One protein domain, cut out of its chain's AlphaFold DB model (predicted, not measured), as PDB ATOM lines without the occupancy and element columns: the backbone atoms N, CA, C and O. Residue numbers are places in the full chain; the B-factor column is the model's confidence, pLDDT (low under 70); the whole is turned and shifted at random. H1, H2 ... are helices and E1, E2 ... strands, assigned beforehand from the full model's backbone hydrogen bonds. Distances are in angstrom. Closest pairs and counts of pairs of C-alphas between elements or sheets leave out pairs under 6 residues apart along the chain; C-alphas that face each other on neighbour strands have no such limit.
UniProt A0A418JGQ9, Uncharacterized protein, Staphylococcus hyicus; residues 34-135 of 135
ATOM      1  N   GLU A  34      44.246  42.694  -6.593       43.88
ATOM      2  CA  GLU A  34      43.855  41.619  -7.512       43.88
ATOM      3  C   GLU A  34      44.025  42.038  -8.979       43.88
ATOM      4  O   GLU A  34      44.613  41.300  -9.768       43.88
ATOM      5  N   ALA A  35      43.612  43.260  -9.335       48.88
ATOM      6  CA  ALA A  35      43.805  43.798 -10.682       48.88
ATOM      7  C   ALA A  35      45.293  43.996 -11.030       48.88
ATOM      8  O   ALA A  35      45.712  43.639 -12.128       48.88
ATOM      9  N   LYS A  36      46.117  44.492 -10.092       52.41
ATOM     10  CA  LYS A  36      47.576  44.588 -10.287       52.41
ATOM     11  C   LYS A  36      48.263  43.228 -10.356       52.41
ATOM     12  O   LYS A  36      49.145  43.049 -11.180       52.41
ATOM     13  N   ALA A  37      47.853  42.266  -9.533       50.88
ATOM     14  CA  ALA A  37      48.391  40.907  -9.562       50.88
ATOM     15  C   ALA A  37      48.059  40.197 -10.878       50.88
ATOM     16  O   ALA A  37      48.855  39.398 -11.364       50.88
ATOM     17  N   GLN A  38      46.905  40.512 -11.474       52.72
ATOM     18  CA  GLN A  38      46.599  40.106 -12.836       52.72
ATOM     19  C   GLN A  38      47.472  40.856 -13.844       52.72
ATOM     20  O   GLN A  38      47.998  40.181 -14.714       52.72
ATOM     21  N   GLU A  39      47.664  42.180 -13.721       56.28
ATOM     22  CA  GLU A  39      48.507  43.032 -14.596       56.28
ATOM     23  C   GLU A  39      50.001  42.666 -14.603       56.28
ATOM     24  O   GLU A  39      50.651  42.716 -15.641       56.28
ATOM     25  N   GLU A  40      50.542  42.230 -13.468       60.19
ATOM     26  CA  GLU A  40      51.946  41.822 -13.315       60.19
ATOM     27  C   GLU A  40      52.164  40.314 -13.551       60.19
ATOM     28  O   GLU A  40      53.288  39.822 -13.428       60.19
ATOM     29  N   ASN A  41      51.114  39.557 -13.895       64.81
ATOM     30  CA  ASN A  41      51.226  38.119 -14.123       64.81
ATOM     31  C   ASN A  41      52.040  37.832 -15.395       64.81
ATOM     32  O   ASN A  41      51.676  38.227 -16.502       64.81
ATOM     33  N   VAL A  42      53.114  37.057 -15.263       71.75
ATOM     34  CA  VAL A  42      53.995  36.695 -16.389       71.75
ATOM     35  C   VAL A  42      53.255  35.983 -17.536       71.75
ATOM     36  O   VAL A  42      53.717  35.989 -18.672       71.75
ATOM     37  N   ASN A  43      52.072  35.425 -17.258       75.12
ATOM     38  CA  ASN A  43      51.249  34.653 -18.184       75.12
ATOM     39  C   ASN A  43      50.010  35.397 -18.695       75.12
ATOM     40  O   ASN A  43      49.144  34.772 -19.308       75.12
ATOM     41  N   GLN A  44      49.910  36.716 -18.491       70.00
ATOM     42  CA  GLN A  44      48.786  37.528 -18.979       70.00
ATOM     43  C   GLN A  44      48.441  37.301 -20.457       70.00
ATOM     44  O   GLN A  44      47.273  37.320 -20.840       70.00
ATOM     45  N   HIS A  45      49.446  37.042 -21.297       72.12
ATOM     46  CA  HIS A  45      49.244  36.776 -22.720       72.12
ATOM     47  C   HIS A  45      48.423  35.502 -22.992       72.12
ATOM     48  O   HIS A  45      47.771  35.390 -24.027       72.12
ATOM     49  N   HIS A  46      48.410  34.553 -22.054       75.88
ATOM     50  CA  HIS A  46      47.639  33.314 -22.145       75.88
ATOM     51  C   HIS A  46      46.244  33.423 -21.522       75.88
ATOM     52  O   HIS A  46      45.454  32.490 -21.656       75.88
ATOM     53  N   PHE A  47      45.907  34.549 -20.880       77.12
ATOM     54  CA  PHE A  47      44.616  34.718 -20.211       77.12
ATOM     55  C   PHE A  47      43.452  34.614 -21.180       77.12
ATOM     56  O   PHE A  47      42.401  34.146 -20.776       77.12
ATOM     57  N   ASN A  48      43.632  35.012 -22.436       78.31
ATOM     58  CA  ASN A  48      42.605  34.920 -23.459       78.31
ATOM     59  C   ASN A  48      43.161  34.159 -24.666       78.31
ATOM     60  O   ASN A  48      44.169  34.551 -25.251       78.31
ATOM     61  N   GLN A  49      42.501  33.070 -25.046       78.00
ATOM     62  CA  GLN A  49      42.827  32.286 -26.238       78.00
ATOM     63  C   GLN A  49      41.640  32.311 -27.193       78.00
ATOM     64  O   GLN A  49      40.521  31.981 -26.806       78.00
ATOM     65  N   GLU A  50      41.881  32.676 -28.448       79.31
ATOM     66  CA  GLU A  50      40.861  32.578 -29.487       79.31
ATOM     67  C   GLU A  50      40.872  31.177 -30.105       79.31
ATOM     68  O   GLU A  50      41.883  30.732 -30.648       79.31
ATOM     69  N   ILE A  51      39.741  30.476 -30.026       78.44
ATOM     70  CA  ILE A  51      39.534  29.157 -30.627       78.44
ATOM     71  C   ILE A  51      38.217  29.191 -31.389       78.44
ATOM     72  O   ILE A  51      37.182  29.541 -30.831       78.44
ATOM     73  N   GLU A  52      38.263  28.861 -32.681       76.62
ATOM     74  CA  GLU A  52      37.098  28.916 -33.582       76.62
ATOM     75  C   GLU A  52      36.361  30.273 -33.549       76.62
ATOM     76  O   GLU A  52      35.137  30.339 -33.638       76.62
ATOM     77  N   GLY A  53      37.109  31.373 -33.395       77.75
ATOM     78  CA  GLY A  53      36.547  32.725 -33.297       77.75
ATOM     79  C   GLY A  53      35.840  33.024 -31.970       77.75
ATOM     80  O   GLY A  53      35.173  34.052 -31.853       77.75
ATOM     81  N   LYS A  54      35.964  32.144 -30.966       77.50
ATOM     82  CA  LYS A  54      35.480  32.358 -29.598       77.50
ATOM     83  C   LYS A  54      36.650  32.624 -28.669       77.50
ATOM     84  O   LYS A  54      37.676  31.954 -28.743       77.50
ATOM     85  N   ASN A  55      36.487  33.597 -27.785       79.94
ATOM     86  CA  ASN A  55      37.511  33.971 -26.822       79.94
ATOM     87  C   ASN A  55      37.307  33.189 -25.516       79.94
ATOM     88  O   ASN A  55      36.323  33.398 -24.804       79.94
ATOM     89  N   LEU A  56      38.224  32.271 -25.220       81.12
ATOM     90  CA  LEU A  56      38.260  31.518 -23.977       81.12
ATOM     91  C   LEU A  56      39.138  32.257 -22.972       81.12
ATOM     92  O   LEU A  56      40.338  32.414 -23.200       81.12
ATOM     93  N   SER A  57      38.540  32.653 -21.848       81.94
ATOM     94  CA  SER A  57      39.269  33.300 -20.760       81.94
ATOM     95  C   SER A  57      39.692  32.308 -19.671       81.94
ATOM     96  O   SER A  57      38.851  31.612 -19.097       81.94
ATOM     97  N   PHE A  58      40.989  32.303 -19.379       82.62
ATOM     98  CA  PHE A  58      41.718  31.533 -18.370       82.62
ATOM     99  C   PHE A  58      42.333  32.429 -17.281       82.62
ATOM    100  O   PHE A  58      43.173  31.967 -16.509       82.62
ATOM    101  N   ALA A  59      41.945  33.708 -17.212       79.00
ATOM    102  CA  ALA A  59      42.471  34.658 -16.230       79.00
ATOM    103  C   ALA A  59      42.337  34.132 -14.790       79.00
ATOM    104  O   ALA A  59      43.311  34.148 -14.039       79.00
ATOM    105  N   ASP A  60      41.177  33.580 -14.428       78.12
ATOM    106  CA  ASP A  60      40.954  32.955 -13.120       78.12
ATOM    107  C   ASP A  60      41.897  31.770 -12.870       78.12
ATOM    108  O   ASP A  60      42.462  31.630 -11.788       78.12
ATOM    109  N   THR A  61      42.107  30.926 -13.880       82.75
ATOM    110  CA  THR A  61      42.950  29.726 -13.798       82.75
ATOM    111  C   THR A  61      44.414  30.081 -13.575       82.75
ATOM    112  O   THR A  61      45.075  29.466 -12.739       82.75
ATOM    113  N   PHE A  62      44.915  31.098 -14.279       80.81
ATOM    114  CA  PHE A  62      46.300  31.553 -14.160       80.81
ATOM    115  C   PHE A  62      46.531  32.547 -13.016       80.81
ATOM    116  O   PHE A  62      47.680  32.840 -12.691       80.81
ATOM    117  N   SER A  63      45.464  33.012 -12.361       78.94
ATOM    118  CA  SER A  63      45.543  33.804 -11.125       78.94
ATOM    119  C   SER A  63      45.651  32.942  -9.861       78.94
ATOM    120  O   SER A  63      45.841  33.478  -8.771       78.94
ATOM    121  N   LYS A  64      45.537  31.610  -9.968       80.06
ATOM    122  CA  LYS A  64      45.679  30.700  -8.821       80.06
ATOM    123  C   LYS A  64      47.130  30.625  -8.346       80.06
ATOM    124  O   LYS A  64      48.060  30.621  -9.141       80.06
ATOM    125  N   GLU A  65      47.336  30.457  -7.042       81.00
ATOM    126  CA  GLU A  65      48.680  30.242  -6.481       81.00
ATOM    127  C   GLU A  65      49.256  28.854  -6.799       81.00
ATOM    128  O   GLU A  65      50.464  28.634  -6.685       81.00
ATOM    129  N   LYS A  66      48.387  27.910  -7.167       83.06
ATOM    130  CA  LYS A  66      48.732  26.539  -7.527       83.06
ATOM    131  C   LYS A  66      47.816  26.051  -8.636       83.06
ATOM    132  O   LYS A  66      46.611  26.297  -8.597       83.06
ATOM    133  N   LEU A  67      48.399  25.358  -9.600       84.69
ATOM    134  CA  LEU A  67      47.692  24.737 -10.703       84.69
ATOM    135  C   LEU A  67      48.371  23.415 -11.057       84.69
ATOM    136  O   LEU A  67      49.597  23.305 -11.049       84.69
ATOM    137  N   THR A  68      47.562  22.415 -11.380       85.50
ATOM    138  CA  THR A  68      48.024  21.130 -11.911       85.50
ATOM    139  C   THR A  68      47.652  20.975 -13.381       85.50
ATOM    140  O   THR A  68      46.725  21.615 -13.882       85.50
ATOM    141  N   ALA A  69      48.329  20.060 -14.080       83.25
ATOM    142  CA  ALA A  69      47.991  19.710 -15.461       83.25
ATOM    143  C   ALA A  69      46.527  19.261 -15.610       83.25
ATOM    144  O   ALA A  69      45.870  19.593 -16.598       83.25
ATOM    145  N   LYS A  70      46.018  18.521 -14.614       84.00
ATOM    146  CA  LYS A  70      44.640  18.028 -14.570       84.00
ATOM    147  C   LYS A  70      43.641  19.172 -14.464       84.00
ATOM    148  O   LYS A  70      42.769  19.273 -15.317       84.00
ATOM    149  N   GLU A  71      43.822  20.066 -13.495       86.31
ATOM    150  CA  GLU A  71      42.957  21.240 -13.341       86.31
ATOM    151  C   GLU A  71      42.982  22.147 -14.572       86.31
ATOM    152  O   GLU A  71      41.935  22.635 -14.988       86.31
ATOM    153  N   LEU A  72      44.156  22.340 -15.185       85.88
ATOM    154  CA  LEU A  72      44.271  23.096 -16.430       85.88
ATOM    155  C   LEU A  72      43.463  22.428 -17.554       85.88
ATOM    156  O   LEU A  72      42.711  23.101 -18.251       85.88
ATOM    157  N   SER A  73      43.572  21.108 -17.717       87.25
ATOM    158  CA  SER A  73      42.822  20.365 -18.737       87.25
ATOM    159  C   SER A  73      41.311  20.385 -18.514       87.25
ATOM    160  O   SER A  73      40.559  20.597 -19.467       87.25
ATOM    161  N   ASP A  74      40.868  20.192 -17.271       87.75
ATOM    162  CA  ASP A  74      39.455  20.257 -16.895       87.75
ATOM    163  C   ASP A  74      38.882  21.656 -17.150       87.75
ATOM    164  O   ASP A  74      37.777  21.784 -17.681       87.75
ATOM    165  N   GLU A  75      39.647  22.714 -16.863       87.00
ATOM    166  CA  GLU A  75      39.221  24.076 -17.179       87.00
ATOM    167  C   GLU A  75      39.142  24.315 -18.693       87.00
ATOM    168  O   GLU A  75      38.163  24.880 -19.172       87.00
ATOM    169  N   ILE A  76      40.119  23.846 -19.477       87.25
ATOM    170  CA  ILE A  76      40.063  23.947 -20.946       87.25
ATOM    171  C   ILE A  76      38.824  23.235 -21.478       87.25
ATOM    172  O   ILE A  76      38.100  23.793 -22.301       87.25
ATOM    173  N   LYS A  77      38.553  22.023 -20.983       88.69
ATOM    174  CA  LYS A  77      37.366  21.254 -21.354       88.69
ATOM    175  C   LYS A  77      36.098  22.039 -21.062       88.69
ATOM    176  O   LYS A  77      35.260  22.178 -21.947       88.69
ATOM    177  N   LYS A  78      35.990  22.578 -19.849       88.44
ATOM    178  CA  LYS A  78      34.852  23.383 -19.415       88.44
ATOM    179  C   LYS A  78      34.675  24.619 -20.295       88.44
ATOM    180  O   LYS A  78      33.587  24.825 -20.808       88.44
ATOM    181  N   LYS A  79      35.733  25.399 -20.535       85.88
ATOM    182  CA  LYS A  79      35.663  26.622 -21.349       85.88
ATOM    183  C   LYS A  79      35.298  26.331 -22.803       85.88
ATOM    184  O   LYS A  79      34.559  27.112 -23.397       85.88
ATOM    185  N   LEU A  80      35.787  25.229 -23.376       85.94
ATOM    186  CA  LEU A  80      35.391  24.783 -24.717       85.94
ATOM    187  C   LEU A  80      33.907  24.388 -24.743       85.94
ATOM    188  O   LEU A  80      33.174  24.889 -25.590       85.94
ATOM    189  N   ASP A  81      33.450  23.584 -23.782       87.31
ATOM    190  CA  ASP A  81      32.058  23.119 -23.686       87.31
ATOM    191  C   ASP A  81      31.066  24.272 -23.435       87.31
ATOM    192  O   ASP A  81      30.064  24.397 -24.138       87.31
ATOM    193  N   GLU A  82      31.403  25.207 -22.536       88.12
ATOM    194  CA  GLU A  82      30.649  26.448 -22.282       88.12
ATOM    195  C   GLU A  82      30.535  27.318 -23.541       88.12
ATOM    196  O   GLU A  82      29.537  28.009 -23.753       88.12
ATOM    197  N   ASN A  83      31.547  27.263 -24.406       82.31
ATOM    198  CA  ASN A  83      31.550  27.930 -25.700       82.31
ATOM    199  C   ASN A  83      30.965  27.056 -26.819       82.31
ATOM    200  O   ASN A  83      31.015  27.463 -27.976       82.31
ATOM    201  N   GLY A  84      30.386  25.888 -26.540       84.88
ATOM    202  CA  GLY A  84      29.822  24.990 -27.552       84.88
ATOM    203  C   GLY A  84      30.850  24.468 -28.563       84.88
ATOM    204  O   GLY A  84      30.484  24.150 -29.695       84.88
ATOM    205  N   ILE A  85      32.127  24.439 -28.181       85.69
ATOM    206  CA  ILE A  85      33.227  23.866 -28.952       85.69
ATOM    207  C   ILE A  85      33.437  22.431 -28.478       85.69
ATOM    208  O   ILE A  85      33.520  22.153 -27.281       85.69
ATOM    209  N   ASP A  86      33.557  21.506 -29.428       85.94
ATOM    210  CA  ASP A  86      33.792  20.099 -29.124       85.94
ATOM    211  C   ASP A  86      35.206  19.901 -28.560       85.94
ATOM    212  O   ASP A  86      36.187  19.820 -29.299       85.94
ATOM    213  N   SER A  87      35.302  19.817 -27.233       84.81
ATOM    214  CA  SER A  87      36.571  19.676 -26.516       84.81
ATOM    215  C   SER A  87      37.348  18.404 -26.867       84.81
ATOM    216  O   SER A  87      38.574  18.399 -26.780       84.81
ATOM    217  N   SER A  88      36.677  17.345 -27.334       85.75
ATOM    218  CA  SER A  88      37.311  16.059 -27.656       85.75
ATOM    219  C   SER A  88      38.204  16.108 -28.901       85.75
ATOM    220  O   SER A  88      39.094  15.269 -29.061       85.75
ATOM    221  N   LYS A  89      38.014  17.123 -29.753       85.31
ATOM    222  CA  LYS A  89      38.845  17.398 -30.937       85.31
ATOM    223  C   LYS A  89      40.130  18.159 -30.622       85.31
ATOM    224  O   LYS A  89      40.956  18.362 -31.513       85.31
ATOM    225  N   TYR A  90      40.296  18.610 -29.380       85.12
ATOM    226  CA  TYR A  90      41.412  19.455 -28.989       85.12
ATOM    227  C   TYR A  90      42.413  18.713 -28.116       85.12
ATOM    228  O   TYR A  90      42.092  17.897 -27.246       85.12
ATOM    229  N   LYS A  91      43.673  19.049 -28.352       87.19
ATOM    230  CA  LYS A  91      44.803  18.710 -27.503       87.19
ATOM    231  C   LYS A  91      45.361  19.991 -26.915       87.19
ATOM    232  O   LYS A  91      45.255  21.069 -27.500       87.19
ATOM    233  N   PHE A  92      45.972  19.858 -25.754       87.50
ATOM    234  CA  PHE A  92      46.674  20.949 -25.104       87.50
ATOM    235  C   PHE A  92      48.096  20.510 -24.788       87.50
ATOM    236  O   PHE A  92      48.361  19.337 -24.510       87.50
ATOM    237  N   LYS A  93      49.014  21.466 -24.840       86.62
ATOM    238  CA  LYS A  93      50.382  21.317 -24.357       86.62
ATOM    239  C   LYS A  93      50.714  22.510 -23.481       86.62
ATOM    240  O   LYS A  93      50.264  23.624 -23.756       86.62
ATOM    241  N   PHE A  94      51.508  22.269 -22.453       86.81
ATOM    242  CA  PHE A  94      52.026  23.326 -21.611       86.81
ATOM    243  C   PHE A  94      53.471  23.026 -21.213       86.81
ATOM    244  O   PHE A  94      53.853  21.871 -21.016       86.81
ATOM    245  N   THR A  95      54.264  24.079 -21.083       85.31
ATOM    246  CA  THR A  95      55.602  24.028 -20.501       85.31
ATOM    247  C   THR A  95      55.706  25.144 -19.482       85.31
ATOM    248  O   THR A  95      55.447  26.295 -19.801       85.31
ATOM    249  N   VAL A  96      56.094  24.802 -18.263       86.12
ATOM    250  CA  VAL A  96      56.265  25.734 -17.156       86.12
ATOM    251  C   VAL A  96      57.737  25.828 -16.820       86.12
ATOM    252  O   VAL A  96      58.369  24.809 -16.539       86.12
ATOM    253  N   LYS A  97      58.284  27.040 -16.826       83.94
ATOM    254  CA  LYS A  97      59.630  27.332 -16.339       83.94
ATOM    255  C   LYS A  97      59.536  27.718 -14.871       83.94
ATOM    256  O   LYS A  97      58.943  28.734 -14.509       83.94
ATOM    257  N   LEU A  98      60.093  26.866 -14.024       83.06
ATOM    258  CA  LEU A  98      60.178  27.087 -12.591       83.06
ATOM    259  C   LEU A  98      61.294  28.086 -12.274       83.06
ATOM    260  O   LEU A  98      62.309  28.154 -12.964       83.06
ATOM    261  N   ASP A  99      61.137  28.801 -11.165       77.75
ATOM    262  CA  ASP A  99      62.103  29.803 -10.687       77.75
ATOM    263  C   ASP A  99      63.493  29.201 -10.391       77.75
ATOM    264  O   ASP A  99      64.526  29.839 -10.556       77.75
ATOM    265  N   ASN A 100      63.532  27.910 -10.043       78.00
ATOM    266  CA  ASN A 100      64.768  27.156  -9.820       78.00
ATOM    267  C   ASN A 100      65.487  26.727 -11.119       78.00
ATOM    268  O   ASN A 100      66.430  25.938 -11.055       78.00
ATOM    269  N   GLY A 101      65.030  27.191 -12.289       75.69
ATOM    270  CA  GLY A 101      65.560  26.821 -13.604       75.69
ATOM    271  C   GLY A 101      65.078  25.463 -14.128       75.69
ATOM    272  O   GLY A 101      65.468  25.057 -15.221       75.69
ATOM    273  N   GLY A 102      64.240  24.749 -13.369       81.62
ATOM    274  CA  GLY A 102      63.603  23.511 -13.807       81.62
ATOM    275  C   GLY A 102      62.456  23.759 -14.786       81.62
ATOM    276  O   GLY A 102      61.887  24.848 -14.843       81.62
ATOM    277  N   THR A 103      62.076  22.728 -15.538       85.19
ATOM    278  CA  THR A 103      60.914  22.778 -16.431       85.19
ATOM    279  C   THR A 103      59.930  21.658 -16.127       85.19
ATOM    280  O   THR A 103      60.313  20.507 -15.921       85.19
ATOM    281  N   ILE A 104      58.642  21.999 -16.105       83.56
ATOM    282  CA  ILE A 104      57.538  21.042 -16.059       83.56
ATOM    283  C   ILE A 104      56.855  21.105 -17.413       83.56
ATOM    284  O   ILE A 104      56.263  22.119 -17.761       83.56
ATOM    285  N   SER A 105      56.919  20.026 -18.177       83.31
ATOM    286  CA  SER A 105      56.191  19.922 -19.436       83.31
ATOM    287  C   SER A 105      55.084  18.897 -19.313       83.31
ATOM    288  O   SER A 105      55.251  17.840 -18.702       83.31
ATOM    289  N   GLY A 106      53.964  19.207 -19.940       81.94
ATOM    290  CA  GLY A 106      52.830  18.318 -19.995       81.94
ATOM    291  C   GLY A 106      51.920  18.628 -21.167       81.94
ATOM    292  O   GLY A 106      52.167  19.508 -21.994       81.94
ATOM    293  N   GLY A 107      50.867  17.842 -21.269       82.12
ATOM    294  CA  GLY A 107      49.940  17.896 -22.377       82.12
ATOM    295  C   GLY A 107      49.278  16.558 -22.629       82.12
ATOM    296  O   GLY A 107      49.742  15.501 -22.190       82.12
ATOM    297  N   GLY A 108      48.173  16.631 -23.353       83.31
ATOM    298  CA  GLY A 108      47.302  15.503 -23.622       83.31
ATOM    299  C   GLY A 108      46.082  15.926 -24.423       83.31
ATOM    300  O   GLY A 108      45.977  17.059 -24.901       83.31
ATOM    301  N   LYS A 109      45.144  14.993 -24.572       85.75
ATOM    302  CA  LYS A 109      43.802  15.344 -25.034       85.75
ATOM    303  C   LYS A 109      43.102  16.140 -23.940       85.75
ATOM    304  O   LYS A 109      43.309  15.894 -22.754       85.75
ATOM    305  N   VAL A 110      42.292  17.112 -24.331       83.94
ATOM    306  CA  VAL A 110      41.508  17.881 -23.363       83.94
ATOM    307  C   VAL A 110      40.559  16.935 -22.617       83.94
ATOM    308  O   VAL A 110      39.800  16.188 -23.232       83.94
ATOM    309  N   GLY A 111      40.631  16.933 -21.283       77.44
ATOM    310  CA  GLY A 111      39.907  15.998 -20.418       77.44
ATOM    311  C   GLY A 111      40.613  14.662 -20.153       77.44
ATOM    312  O   GLY A 111      40.115  13.879 -19.348       77.44
ATOM    313  N   GLU A 112      41.763  14.401 -20.779       79.19
ATOM    314  CA  GLU A 112      42.604  13.231 -20.514       79.19
ATOM    315  C   GLU A 112      44.038  13.683 -20.228       79.19
ATOM    316  O   GLU A 112      44.849  13.917 -21.131       79.19
ATOM    317  N   VAL A 113      44.360  13.791 -18.941       74.75
ATOM    318  CA  VAL A 113      45.717  14.100 -18.486       74.75
ATOM    319  C   VAL A 113      46.393  12.818 -18.023       74.75
ATOM    320  O   VAL A 113      45.855  12.148 -17.139       74.75
ATOM    321  N   PRO A 114      47.565  12.469 -18.581       68.12
ATOM    322  CA  PRO A 114      48.349  11.338 -18.105       68.12
ATOM    323  C   PRO A 114      48.628  11.441 -16.596       68.12
ATOM    324  O   PRO A 114      49.053  12.493 -16.117       68.12
ATOM    325  N   GLU A 115      48.424  10.352 -15.844       65.81
ATOM    326  CA  GLU A 115      48.597  10.340 -14.376       65.81
ATOM    327  C   GLU A 115      50.004  10.759 -13.926       65.81
ATOM    328  O   GLU A 115      50.180  11.278 -12.830       65.81
ATOM    329  N   ASN A 116      51.016  10.613 -14.783       67.06
ATOM    330  CA  ASN A 116      52.386  11.033 -14.498       67.06
ATOM    331  C   ASN A 116      52.607  12.561 -14.544       67.06
ATOM    332  O   ASN A 116      53.732  13.007 -14.332       67.06
ATOM    333  N   GLN A 117      51.571  13.368 -14.806       70.75
ATOM    334  CA  GLN A 117      51.639  14.833 -14.881       70.75
ATOM    335  C   GLN A 117      50.942  15.519 -13.688       70.75
ATOM    336  O   GLN A 117      50.234  16.509 -13.848       70.75
ATOM    337  N   SER A 118      51.128  15.005 -12.467       70.19
ATOM    338  CA  SER A 118      50.554  15.590 -11.236       70.19
ATOM    339  C   SER A 118      51.384  16.720 -10.612       70.19
ATOM    340  O   SER A 118      51.085  17.145  -9.500       70.19
ATOM    341  N   ALA A 119      52.444  17.184 -11.277       79.44
ATOM    342  CA  ALA A 119      53.290  18.241 -10.738       79.44
ATOM    343  C   ALA A 119      52.506  19.560 -10.628       79.44
ATOM    344  O   ALA A 119      51.972  20.064 -11.619       79.44
ATOM    345  N   GLU A 120      52.440  20.102  -9.413       84.62
ATOM    346  CA  GLU A 120      51.883  21.424  -9.141       84.62
ATOM    347  C   GLU A 120      52.883  22.509  -9.555       84.62
ATOM    348  O   GLU A 120      54.087  22.393  -9.317       84.62
ATOM    349  N   PHE A 121      52.376  23.595 -10.131       84.25
ATOM    350  CA  PHE A 121      53.152  24.795 -10.425       84.25
ATOM    351  C   PHE A 121      52.367  26.052 -10.054       84.25
ATOM    352  O   PHE A 121      51.153  26.002  -9.863       84.25
ATOM    353  N   ASN A 122      53.059  27.185  -9.938       84.81
ATOM    354  CA  ASN A 122      52.436  28.457  -9.597       84.81
ATOM    355  C   ASN A 122      52.342  29.347 -10.854       84.81
ATOM    356  O   ASN A 122      53.347  29.949 -11.232       84.81
ATOM    357  N   PRO A 123      51.166  29.475 -11.494       79.25
ATOM    358  CA  PRO A 123      51.004  30.270 -12.710       79.25
ATOM    359  C   PRO A 123      51.068  31.790 -12.491       79.25
ATOM    360  O   PRO A 123      51.066  32.519 -13.475       79.25
ATOM    361  N   THR A 124      51.147  32.297 -11.255       80.00
ATOM    362  CA  THR A 124      51.407  33.730 -11.007       80.00
ATOM    363  C   THR A 124      52.895  34.051 -10.908       80.00
ATOM    364  O   THR A 124      53.284  35.201 -11.091       80.00
ATOM    365  N   LYS A 125      53.741  33.043 -10.652       80.19
ATOM    366  CA  LYS A 125      55.200  33.201 -10.510       80.19
ATOM    367  C   LYS A 125      56.008  32.532 -11.617       80.19
ATOM    368  O   LYS A 125      57.122  32.954 -11.892       80.19
ATOM    369  N   ASN A 126      55.500  31.453 -12.201       83.06
ATOM    370  CA  ASN A 126      56.220  30.646 -13.177       83.06
ATOM    371  C   ASN A 126      55.758  30.980 -14.594       83.06
ATOM    372  O   ASN A 126      54.556  31.014 -14.855       83.06
ATOM    373  N   GLU A 127      56.707  31.187 -15.507       82.31
ATOM    374  CA  GLU A 127      56.410  31.420 -16.922       82.31
ATOM    375  C   GLU A 127      55.843  30.136 -17.535       82.31
ATOM    376  O   GLU A 127      56.446  29.065 -17.439       82.31
ATOM    377  N   LEU A 128      54.667  30.243 -18.138       82.94
ATOM    378  CA  LEU A 128      53.890  29.151 -18.694       82.94
ATOM    379  C   LEU A 128      53.705  29.403 -20.186       82.94
ATOM    380  O   LEU A 128      52.988  30.306 -20.597       82.94
ATOM    381  N   GLU A 129      54.311  28.551 -21.000       83.31
ATOM    382  CA  GLU A 129      54.020  28.467 -22.423       83.31
ATOM    383  C   GLU A 129      52.851  27.508 -22.613       83.31
ATOM    384  O   GLU A 129      52.962  26.314 -22.329       83.31
ATOM    385  N   PHE A 130      51.725  28.021 -23.099       81.50
ATOM    386  CA  PHE A 130      50.497  27.251 -23.262       81.50
ATOM    387  C   PHE A 130      49.952  27.325 -24.681       81.50
ATOM    388  O   PHE A 130      49.980  28.372 -25.331       81.50
ATOM    389  N   SER A 131      49.454  26.196 -25.188       79.06
ATOM    390  CA  SER A 131      48.800  26.153 -26.494       79.06
ATOM    391  C   SER A 131      47.724  25.080 -26.552       79.06
ATOM    392  O   SER A 131      47.956  23.927 -26.175       79.06
ATOM    393  N   ILE A 132      46.583  25.449 -27.128       83.62
ATOM    394  CA  ILE A 132      45.498  24.538 -27.492       83.62
ATOM    395  C   ILE A 132      45.496  24.398 -29.014       83.62
ATOM    396  O   ILE A 132      45.632  25.383 -29.736       83.62
ATOM    397  N   TYR A 133      45.373  23.174 -29.518       82.12
ATOM    398  CA  TYR A 133      45.383  22.903 -30.952       82.12
ATOM    399  C   TYR A 133      44.456  21.741 -31.304       82.12
ATOM    400  O   TYR A 133      44.214  20.850 -30.490       82.12
ATOM    401  N   LEU A 134      43.936  21.760 -32.531       83.06
ATOM    402  CA  LEU A 134      43.189  20.639 -33.104       83.06
ATOM    403  C   LEU A 134      44.114  19.428 -33.233       83.06
ATOM    404  O   LEU A 134      45.231  19.554 -33.742       83.06
ATOM    405  N   GLY A 135      43.670  18.275 -32.738       68.94
ATOM    406  CA  GLY A 135      44.521  17.104 -32.540       68.94
ATOM    407  C   GLY A 135      43.912  15.784 -32.958       68.94
ATOM    408  O   GLY A 135      42.682  15.692 -33.121       68.94
TER     409      GLY A 135
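Overview. This is residues 34 to 135 of the 135 residues of an uncharacterized protein of Staphylococcus hyicus (UniProt A0A418JGQ9). A three-stranded antiparallel sheet, E4 E3 E5, makes a wall with helix H3 running slantwise over one face and no named helix over the other. Beyond the E5 edge a small hairpin, E1 and E2, lies next to the second half of H3, and the short helix H1 lies off at a far corner; the long link of residues 110 to 126 passes on the same side of the wall as H3. The printed part has 102 residues, with three named helices and five named strands in the order H1 E1 E2 H2 H3 E3 E4 E5, a mixed class of helices and strands. It is compact, with a radius of gyration of the C-alphas of 13.0 A, and flat, spanning 36 by 33 by 16 A.

Arrangement. Begin at E3, residues 90 to 97, the inner strand of the larger sheet. E4, residues 103 to 109, is its antiparallel neighbour at 173 degrees and forms a hairpin with it; look for N 94 and O 106, 2.9 A apart, within hydrogen-bond range. On the other side of E3 is E5, residues 127 to 134, antiparallel at 167 degrees, with N 91 and O 133 at 2.8 A. H3, residues 69 to 82, is on this sheet at a height of 10.0 A, giving two layers, a helix on one face of a sheet. It lies over E3 and only just over E4, where 3 of its C-alphas fall, and on the local plane it stands at 38 degrees to E3, slantwise to the strands. The closest C-alphas of H3 and E4 are those of Ala 69 and Gly 106, 6.8 A apart. Now turn to the hairpin of E1, residues 48 to 51, and E2, residues 54 to 57, antiparallel at 149 degrees, with N 51 and O 54 at 2.8 A. The closest C-alphas of E2 and H3 are those of Leu 56 and Lys 79, 6.1 A apart, while E1 and E5 are near each other, with 7 pairs of C-alphas within 10 A. H2, residues 59 to 62, is close to H3 but not clearly touching, with the C-alphas of Thr 61 and Leu 72 closest at 7.3 A. H1, residues 34 to 39, is close to H2 but not clearly touching, with the C-alphas of Gln 38 and Ala 59 closest at 7.6 A, and is apart from H3. In H1 and H3 every O i to N i+4 pair is within hydrogen-bond range; H2 is too short for such a pair.

Along the chain. Find C-alpha 90 at (41.412, 19.455, -28.989); from there E3 runs 23.5 A to C-alpha 97. E4 covers 20.5 A and E5 23.5 A, ending at C-alpha 134, (43.189, 20.639, -33.104). H3 runs 19.8 A from C-alpha 69 at (47.991, 19.710, -15.461). E1 and E2 each measure 9.7 A, H1 8.6 A and H2 5.3 A.

Size, cuts and confidence. The two C-alphas farthest apart are those of Gly 84 and Asn 100, 39.2 A. The printed part has no cut, and it ends at residue 135, the chain's last. The link from E4 to E5, 17 residues, is long. The mean pLDDT of the printed part is 79.2, and the model's confidence is under 70 at residues 34 to 41, 114 to 116 and 135.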